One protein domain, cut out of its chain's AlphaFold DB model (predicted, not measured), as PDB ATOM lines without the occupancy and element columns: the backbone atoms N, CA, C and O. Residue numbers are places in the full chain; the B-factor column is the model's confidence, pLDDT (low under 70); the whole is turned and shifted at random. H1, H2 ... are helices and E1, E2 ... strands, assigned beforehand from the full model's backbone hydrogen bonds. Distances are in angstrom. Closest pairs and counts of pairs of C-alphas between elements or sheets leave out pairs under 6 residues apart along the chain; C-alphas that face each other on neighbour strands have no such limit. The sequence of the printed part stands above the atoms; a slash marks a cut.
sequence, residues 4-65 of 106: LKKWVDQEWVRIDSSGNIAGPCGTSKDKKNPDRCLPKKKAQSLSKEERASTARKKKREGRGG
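Overview. This is residues 4 to 65 of the 106 residues of an uncharacterized protein of Rhodospirillaceae bacterium TMED8 (UniProt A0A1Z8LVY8). A small sheet of three antiparallel strands, order E2 E1 E3, has helices H2 and H3 over one face, the longer H3 crossing the strands; short H1 lies off the sheet at one end. The 62 printed residues run H1 E1 E2 E3 H2 H3, class mixed. The whole is compact, radius of gyration of the C-alphas 11.5 A, spanning 33 by 24 by 18 A.

Along the chain. H1, residues 4 to 8, begins at C-alpha 4 (172.980, 137.814, 155.218). E1 is residues 12 to 15, E2 21 to 24, E3 36 to 39, H2 40 to 44. H3, residues 48 to 63, measures 22.6 A and ends at C-alpha 63 (150.706, 117.449, 161.717).

Arrangement. Within hydrogen-bond range are N 14 and O 23 in the hairpin E1 and E2, 2.8 A, and N 13 and O 38 between antiparallel E1 and E3, 2.8 A. H3 is on the sheet, height 7.0 A; its closest C-alphas to E3 are Ala 55 and Arg 36, 5.0 A. H2 is on the same face, height 8.0 A. Every O i to N i+4 pair in H1, H2 and H3 is within range.

Size, cuts and confidence. The printed part has no cut. E2 to E3 is a long link, 11 residues. No printed residue is under pLDDT 70.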
ATOM      1  N   LEU A   4     174.327 137.903 154.649       76.31
ATOM      2  CA  LEU A   4     172.980 137.814 155.218       76.31
ATOM      3  C   LEU A   4     171.953 138.595 154.387       76.31
ATOM      4  O   LEU A   4     170.877 138.077 154.103       76.31
ATOM      5  N   LYS A   5     172.304 139.802 153.922       81.31
ATOM      6  CA  LYS A   5     171.411 140.601 153.069       81.31
ATOM      7  C   LYS A   5     171.156 139.896 151.735       81.31
ATOM      8  O   LYS A   5     170.014 139.791 151.309       81.31
ATOM      9  N   LYS A   6     172.192 139.280 151.154       81.38
ATOM     10  CA  LYS A   6     172.069 138.443 149.948       81.38
ATOM     11  C   LYS A   6     171.215 137.191 150.152       81.38
ATOM     12  O   LYS A   6     170.800 136.600 149.164       81.38
ATOM     13  N   TRP A   7     171.013 136.729 151.385       80.75
ATOM     14  CA  TRP A   7     170.139 135.597 151.695       80.75
ATOM     15  C   TRP A   7     168.686 136.041 151.906       80.75
ATOM     16  O   TRP A   7     167.773 135.384 151.405       80.75
ATOM     17  N   VAL A   8     168.479 137.169 152.590       83.00
ATOM     18  CA  VAL A   8     167.148 137.761 152.803       83.00
ATOM     19  C   VAL A   8     166.543 138.253 151.488       83.00
ATOM     20  O   VAL A   8     165.389 137.951 151.214       83.00
ATOM     21  N   ASP A   9     167.333 138.920 150.642       85.00
ATOM     22  CA  ASP A   9     166.880 139.491 149.364       85.00
ATOM     23  C   ASP A   9     166.642 138.425 148.268       85.00
ATOM     24  O   ASP A   9     166.320 138.752 147.126       85.00
ATOM     25  N   GLN A  10     166.818 137.131 148.568       86.44
ATOM     26  CA  GLN A  10     166.508 136.072 147.604       86.44
ATOM     27  C   GLN A  10     165.006 135.967 147.369       86.44
ATOM     28  O   GLN A  10     164.201 136.112 148.280       86.44
ATOM     29  N   GLU A  11     164.620 135.612 146.144       90.19
ATOM     30  CA  GLU A  11     163.232 135.264 145.863       90.19
ATOM     31  C   GLU A  11     162.918 133.901 146.500       90.19
ATOM     32  O   GLU A  11     163.458 132.864 146.096       90.19
ATOM     33  N   TRP A  12     162.061 133.900 147.520       91.19
ATOM     34  CA  TRP A  12     161.590 132.690 148.190       91.19
ATOM     35  C   TRP A  12     160.263 132.246 147.596       91.19
ATOM     36  O   TRP A  12     159.319 133.027 147.497       91.19
ATOM     37  N   VAL A  13     160.165 130.964 147.260       93.56
ATOM     38  CA  VAL A  13     158.976 130.373 146.647       93.56
ATOM     39  C   VAL A  13     158.374 129.285 147.524       93.56
ATOM     40  O   VAL A  13     159.078 128.597 148.271       93.56
ATOM     41  N   ARG A  14     157.056 129.122 147.419       93.06
ATOM     42  CA  ARG A  14     156.280 128.063 148.062       93.06
ATOM     43  C   ARG A  14     156.248 126.823 147.173       93.06
ATOM     44  O   ARG A  14     155.941 126.921 145.987       93.06
ATOM     45  N   ILE A  15     156.525 125.663 147.760       92.44
ATOM     46  CA  ILE A  15     156.466 124.366 147.081       92.44
ATOM     47  C   ILE A  15     155.283 123.565 147.612       92.44
ATOM     48  O   ILE A  15     155.221 123.291 148.811       92.44
ATOM     49  N   ASP A  16     154.368 123.184 146.722       90.31
ATOM     50  CA  ASP A  16     153.210 122.363 147.081       90.31
ATOM     51  C   ASP A  16     153.596 120.890 147.344       90.31
ATOM     52  O   ASP A  16     154.701 120.425 147.038       90.31
ATOM     53  N   SER A  17     152.669 120.112 147.909       89.06
ATOM     54  CA  SER A  17     152.852 118.671 148.154       89.06
ATOM     55  C   SER A  17     153.024 117.821 146.886       89.06
ATOM     56  O   SER A  17     153.403 116.648 146.985       89.06
ATOM     57  N   SER A  18     152.748 118.402 145.719       86.81
ATOM     58  CA  SER A  18     152.890 117.806 144.389       86.81
ATOM     59  C   SER A  18     154.231 118.162 143.724       86.81
ATOM     60  O   SER A  18     154.549 117.632 142.660       86.81
ATOM     61  N   GLY A  19     155.048 119.008 144.363       89.19
ATOM     62  CA  GLY A  19     156.362 119.442 143.895       89.19
ATOM     63  C   GLY A  19     156.358 120.657 142.961       89.19
ATOM     64  O   GLY A  19     157.413 121.010 142.424       89.19
ATOM     65  N   ASN A  20     155.216 121.315 142.760       91.88
ATOM     66  CA  ASN A  20     155.107 122.512 141.929       91.88
ATOM     67  C   ASN A  20     155.477 123.778 142.710       91.88
ATOM     68  O   ASN A  20     155.333 123.859 143.933       91.88
ATOM     69  N   ILE A  21     155.957 124.779 141.973       91.81
ATOM     70  CA  ILE A  21     156.275 126.105 142.502       91.81
ATOM     71  C   ILE A  21     154.987 126.924 142.463       91.81
ATOM     72  O   ILE A  21     154.541 127.334 141.398       91.81
ATOM     73  N   ALA A  22     154.379 127.129 143.623       86.94
ATOM     74  CA  ALA A  22     153.005 127.599 143.748       86.94
ATOM     75  C   ALA A  22     152.910 129.087 144.148       86.94
ATOM     76  O   ALA A  22     151.928 129.505 144.768       86.94
ATOM     77  N   GLY A  23     153.948 129.866 143.824       88.56
ATOM     78  CA  GLY A  23     154.028 131.312 144.048       88.56
ATOM     79  C   GLY A  23     155.026 131.736 145.135       88.56
ATOM     80  O   GLY A  23     155.827 130.916 145.602       88.56
ATOM     81  N   PRO A  24     155.005 133.021 145.536       90.50
ATOM     82  CA  PRO A  24     155.917 133.554 146.541       90.50
ATOM     83  C   PRO A  24     155.680 132.920 147.918       90.50
ATOM     84  O   PRO A  24     154.551 132.603 148.308       90.50
ATOM     85  N   CYS A  25     156.763 132.727 148.668       89.19
ATOM     86  CA  CYS A  25     156.715 132.271 150.053       89.19
ATOM     87  C   CYS A  25     155.930 133.260 150.936       89.19
ATOM     88  O   CYS A  25     155.943 134.461 150.694       89.19
ATOM     89  N   GLY A  26     155.249 132.756 151.971       82.81
ATOM     90  CA  GLY A  26     154.496 133.580 152.930       82.81
ATOM     91  C   GLY A  26     153.034 133.846 152.552       82.81
ATOM     92  O   GLY A  26     152.267 134.298 153.391       82.81
ATOM     93  N   THR A  27     152.607 133.477 151.344       81.00
ATOM     94  CA  THR A  27     151.219 133.658 150.864       81.00
ATOM     95  C   THR A  27     150.268 132.507 151.210       81.00
ATOM     96  O   THR A  27     149.127 132.470 150.754       81.00
ATOM     97  N   SER A  28     150.723 131.532 152.003       74.94
ATOM     98  CA  SER A  28     149.918 130.358 152.353       74.94
ATOM     99  C   SER A  28     148.707 130.761 153.199       74.94
ATOM    100  O   SER A  28     148.874 131.330 154.278       74.94
ATOM    101  N   LYS A  29     147.497 130.407 152.744       73.31
ATOM    102  CA  LYS A  29     146.250 130.587 153.511       73.31
ATOM    103  C   LYS A  29     146.275 129.771 154.810       73.31
ATOM    104  O   LYS A  29     145.875 130.256 155.866       73.31
ATOM    105  N   ASP A  30     146.852 128.571 154.753       76.81
ATOM    106  CA  ASP A  30     146.998 127.697 155.914       76.81
ATOM    107  C   ASP A  30     148.251 128.044 156.717       76.81
ATOM    108  O   ASP A  30     149.362 127.621 156.385       76.81
ATOM    109  N   LYS A  31     148.066 128.796 157.806       75.31
ATOM    110  CA  LYS A  31     149.147 129.174 158.737       75.31
ATOM    111  C   LYS A  31     149.507 128.066 159.731       75.31
ATOM    112  O   LYS A  31     150.642 128.007 160.188       75.31
ATOM    113  N   LYS A  32     148.563 127.170 160.048       78.12
ATOM    114  CA  LYS A  32     148.766 126.065 161.009       78.12
ATOM    115  C   LYS A  32     149.646 124.943 160.450       78.12
ATOM    116  O   LYS A  32     150.360 124.287 161.197       78.12
ATOM    117  N   ASN A  33     149.605 124.725 159.137       81.62
ATOM    118  CA  ASN A  33     150.420 123.716 158.467       81.62
ATOM    119  C   ASN A  33     150.839 124.215 157.076       81.62
ATOM    120  O   ASN A  33     150.315 123.730 156.071       81.62
ATOM    121  N   PRO A  34     151.728 125.219 156.996       82.94
ATOM    122  CA  PRO A  34     152.088 125.835 155.731       82.94
ATOM    123  C   PRO A  34     152.929 124.891 154.869       82.94
ATOM    124  O   PRO A  34     153.602 123.973 155.349       82.94
ATOM    125  N   ASP A  35     152.895 125.140 153.566       84.94
ATOM    126  CA  ASP A  35     153.821 124.521 152.622       84.94
ATOM    127  C   ASP A  35     155.273 124.948 152.866       84.94
ATOM    128  O   ASP A  35     155.575 125.913 153.573       84.94
ATOM    129  N   ARG A  36     156.207 124.207 152.267       89.25
ATOM    130  CA  ARG A  36     157.636 124.482 152.407       89.25
ATOM    131  C   ARG A  36     158.031 125.701 151.572       89.25
ATOM    132  O   ARG A  36     157.778 125.719 150.371       89.25
ATOM    133  N   CYS A  37     158.758 126.636 152.178       91.44
ATOM    134  CA  CYS A  37     159.469 127.673 151.437       91.44
ATOM    135  C   CYS A  37     160.913 127.276 151.115       91.44
ATOM    136  O   CYS A  37     161.619 126.718 151.962       91.44
ATOM    137  N   LEU A  38     161.354 127.586 149.898       91.44
ATOM    138  CA  LEU A  38     162.731 127.418 149.435       91.44
ATOM    139  C   LEU A  38     163.154 128.627 148.591       91.44
ATOM    140  O   LEU A  38     162.306 129.204 147.912       91.44
ATOM    141  N   PRO A  39     164.451 128.985 148.556       92.38
ATOM    142  CA  PRO A  39     164.944 129.951 147.583       92.38
ATOM    143  C   PRO A  39     164.687 129.439 146.164       92.38
ATOM    144  O   PRO A  39     164.959 128.269 145.873       92.38
ATOM    145  N   LYS A  40     164.215 130.300 145.262       90.94
ATOM    146  CA  LYS A  40     163.861 129.953 143.876       90.94
ATOM    147  C   LYS A  40     164.967 129.202 143.151       90.94
ATOM    148  O   LYS A  40     164.711 128.146 142.585       90.94
ATOM    149  N   LYS A  41     166.212 129.677 143.270       89.44
ATOM    150  CA  LYS A  41     167.387 129.012 142.684       89.44
ATOM    151  C   LYS A  41     167.529 127.563 143.157       89.44
ATOM    152  O   LYS A  41     167.830 126.676 142.367       89.44
ATOM    153  N   LYS A  42     167.271 127.306 144.445       89.88
ATOM    154  CA  LYS A  42     167.330 125.955 145.011       89.88
ATOM    155  C   LYS A  42     166.124 125.114 144.603       89.88
ATOM    156  O   LYS A  42     166.278 123.927 144.357       89.88
ATOM    157  N   ALA A  43     164.935 125.704 144.529       91.19
ATOM    158  CA  ALA A  43     163.745 125.008 144.053       91.19
ATOM    159  C   ALA A  43     163.894 124.555 142.591       91.19
ATOM    160  O   ALA A  43     163.525 123.434 142.259       91.19
ATOM    161  N   GLN A  44     164.477 125.404 141.741       90.19
ATOM    162  CA  GLN A  44     164.749 125.099 140.336       90.19
ATOM    163  C   GLN A  44     165.850 124.048 140.162       90.19
ATOM    164  O   GLN A  44     165.772 123.248 139.239       90.19
ATOM    165  N   SER A  45     166.839 123.996 141.064       90.06
ATOM    166  CA  SER A  45     167.898 122.977 141.013       90.06
ATOM    167  C   SER A  45     167.440 121.573 141.431       90.06
ATOM    168  O   SER A  45     168.262 120.666 141.454       90.06
ATOM    169  N   LEU A  46     166.197 121.414 141.894       90.38
ATOM    170  CA  LEU A  46     165.658 120.153 142.401       90.38
ATOM    171  C   LEU A  46     164.647 119.569 141.422       90.38
ATOM    172  O   LEU A  46     163.836 120.296 140.823       90.38
ATOM    173  N   SER A  47     164.615 118.240 141.354       93.00
ATOM    174  CA  SER A  47     163.564 117.540 140.626       93.00
ATOM    175  C   SER A  47     162.195 117.793 141.272       93.00
ATOM    176  O   SER A  47     162.075 118.198 142.439       93.00
ATOM    177  N   LYS A  48     161.124 117.568 140.508       92.12
ATOM    178  CA  LYS A  48     159.748 117.689 141.013       92.12
ATOM    179  C   LYS A  48     159.507 116.763 142.210       92.12
ATOM    180  O   LYS A  48     158.860 117.155 143.177       92.12
ATOM    181  N   GLU A  49     160.085 115.569 142.182       91.81
ATOM    182  CA  GLU A  49     159.955 114.570 143.243       91.81
ATOM    183  C   GLU A  49     160.690 114.977 144.521       91.81
ATOM    184  O   GLU A  49     160.160 114.828 145.627       91.81
ATOM    185  N   GLU A  50     161.884 115.559 144.397       92.88
ATOM    186  CA  GLU A  50     162.630 116.084 145.541       92.88
ATOM    187  C   GLU A  50     161.878 117.247 146.193       92.88
ATOM    188  O   GLU A  50     161.754 117.313 147.422       92.88
ATOM    189  N   ARG A  51     161.301 118.130 145.369       93.56
ATOM    190  CA  ARG A  51     160.408 119.206 145.811       93.56
ATOM    191  C   ARG A  51     159.184 118.654 146.544       93.56
ATOM    192  O   ARG A  51     158.943 119.044 147.688       93.56
ATOM    193  N   ALA A  52     158.479 117.684 145.971       93.06
ATOM    194  CA  ALA A  52     157.317 117.061 146.606       93.06
ATOM    195  C   ALA A  52     157.682 116.401 147.945       93.06
ATOM    196  O   ALA A  52     157.034 116.634 148.967       93.06
ATOM    197  N   SER A  53     158.780 115.642 147.978       93.25
ATOM    198  CA  SER A  53     159.284 114.966 149.178       93.25
ATOM    199  C   SER A  53     159.551 115.950 150.314       93.25
ATOM    200  O   SER A  53     159.269 115.680 151.486       93.25
ATOM    201  N   THR A  54     160.049 117.139 149.977       92.12
ATOM    202  CA  THR A  54     160.276 118.188 150.962       92.12
ATOM    203  C   THR A  54     158.985 118.766 151.535       92.12
ATOM    204  O   THR A  54     158.824 118.817 152.763       92.12
ATOM    205  N   ALA A  55     158.053 119.172 150.680       91.88
ATOM    206  CA  ALA A  55     156.767 119.702 151.111       91.88
ATOM    207  C   ALA A  55     156.006 118.678 151.966       91.88
ATOM    208  O   ALA A  55     155.595 118.989 153.085       91.88
ATOM    209  N   ARG A  56     155.953 117.414 151.521       91.75
ATOM    210  CA  ARG A  56     155.325 116.301 152.252       91.75
ATOM    211  C   ARG A  56     155.951 116.081 153.625       91.75
ATOM    212  O   ARG A  56     155.221 115.967 154.608       91.75
ATOM    213  N   LYS A  57     157.286 116.102 153.730       91.38
ATOM    214  CA  LYS A  57     157.974 116.005 155.028       91.38
ATOM    215  C   LYS A  57     157.542 117.128 155.976       91.38
ATOM    216  O   LYS A  57     157.249 116.853 157.132       91.38
ATOM    217  N   LYS A  58     157.460 118.380 155.504       89.56
ATOM    218  CA  LYS A  58     157.019 119.510 156.346       89.56
ATOM    219  C   LYS A  58     155.581 119.321 156.824       89.56
ATOM    220  O   LYS A  58     155.335 119.491 158.011       89.56
ATOM    221  N   LYS A  59     154.676 118.910 155.932       89.00
ATOM    222  CA  LYS A  59     153.264 118.678 156.260       89.00
ATOM    223  C   LYS A  59     153.070 117.535 157.254       89.00
ATOM    224  O   LYS A  59     152.278 117.673 158.180       89.00
ATOM    225  N   ARG A  60     153.787 116.421 157.079       90.06
ATOM    226  CA  ARG A  60     153.708 115.248 157.962       90.06
ATOM    227  C   ARG A  60     154.196 115.571 159.370       90.06
ATOM    228  O   ARG A  60     153.498 115.306 160.336       90.06
ATOM    229  N   GLU A  61     155.374 116.178 159.476       89.00
ATOM    230  CA  GLU A  61     155.959 116.536 160.773       89.00
ATOM    231  C   GLU A  61     155.190 117.688 161.443       89.00
ATOM    232  O   GLU A  61     155.047 117.701 162.661       89.00
ATOM    233  N   GLY A  62     154.643 118.622 160.652       86.94
ATOM    234  CA  GLY A  62     153.783 119.701 161.141       86.94
ATOM    235  C   GLY A  62     152.464 119.194 161.727       86.94
ATOM    236  O   GLY A  62     152.039 119.678 162.769       86.94
ATOM    237  N   ARG A  63     151.858 118.158 161.125       86.19
ATOM    238  CA  ARG A  63     150.706 117.449 161.717       86.19
ATOM    239  C   ARG A  63     151.051 116.795 163.056       86.19
ATOM    240  O   ARG A  63     150.198 116.734 163.925       86.19
ATOM    241  N   GLY A  64     152.300 116.360 163.231       85.56
ATOM    242  CA  GLY A  64     152.824 115.844 164.498       85.56
ATOM    243  C   GLY A  64     153.247 116.923 165.504       85.56
ATOM    244  O   GLY A  64     153.975 116.609 166.439       85.56
ATOM    245  N   GLY A  65     152.874 118.192 165.298       85.88
ATOM    246  CA  GLY A  65     153.150 119.295 166.228       85.88
ATOM    247  C   GLY A  65     154.517 119.968 166.069       85.88
ATOM    248  O   GLY A  65     154.823 120.914 166.793       85.88
TER     249      GLY A  65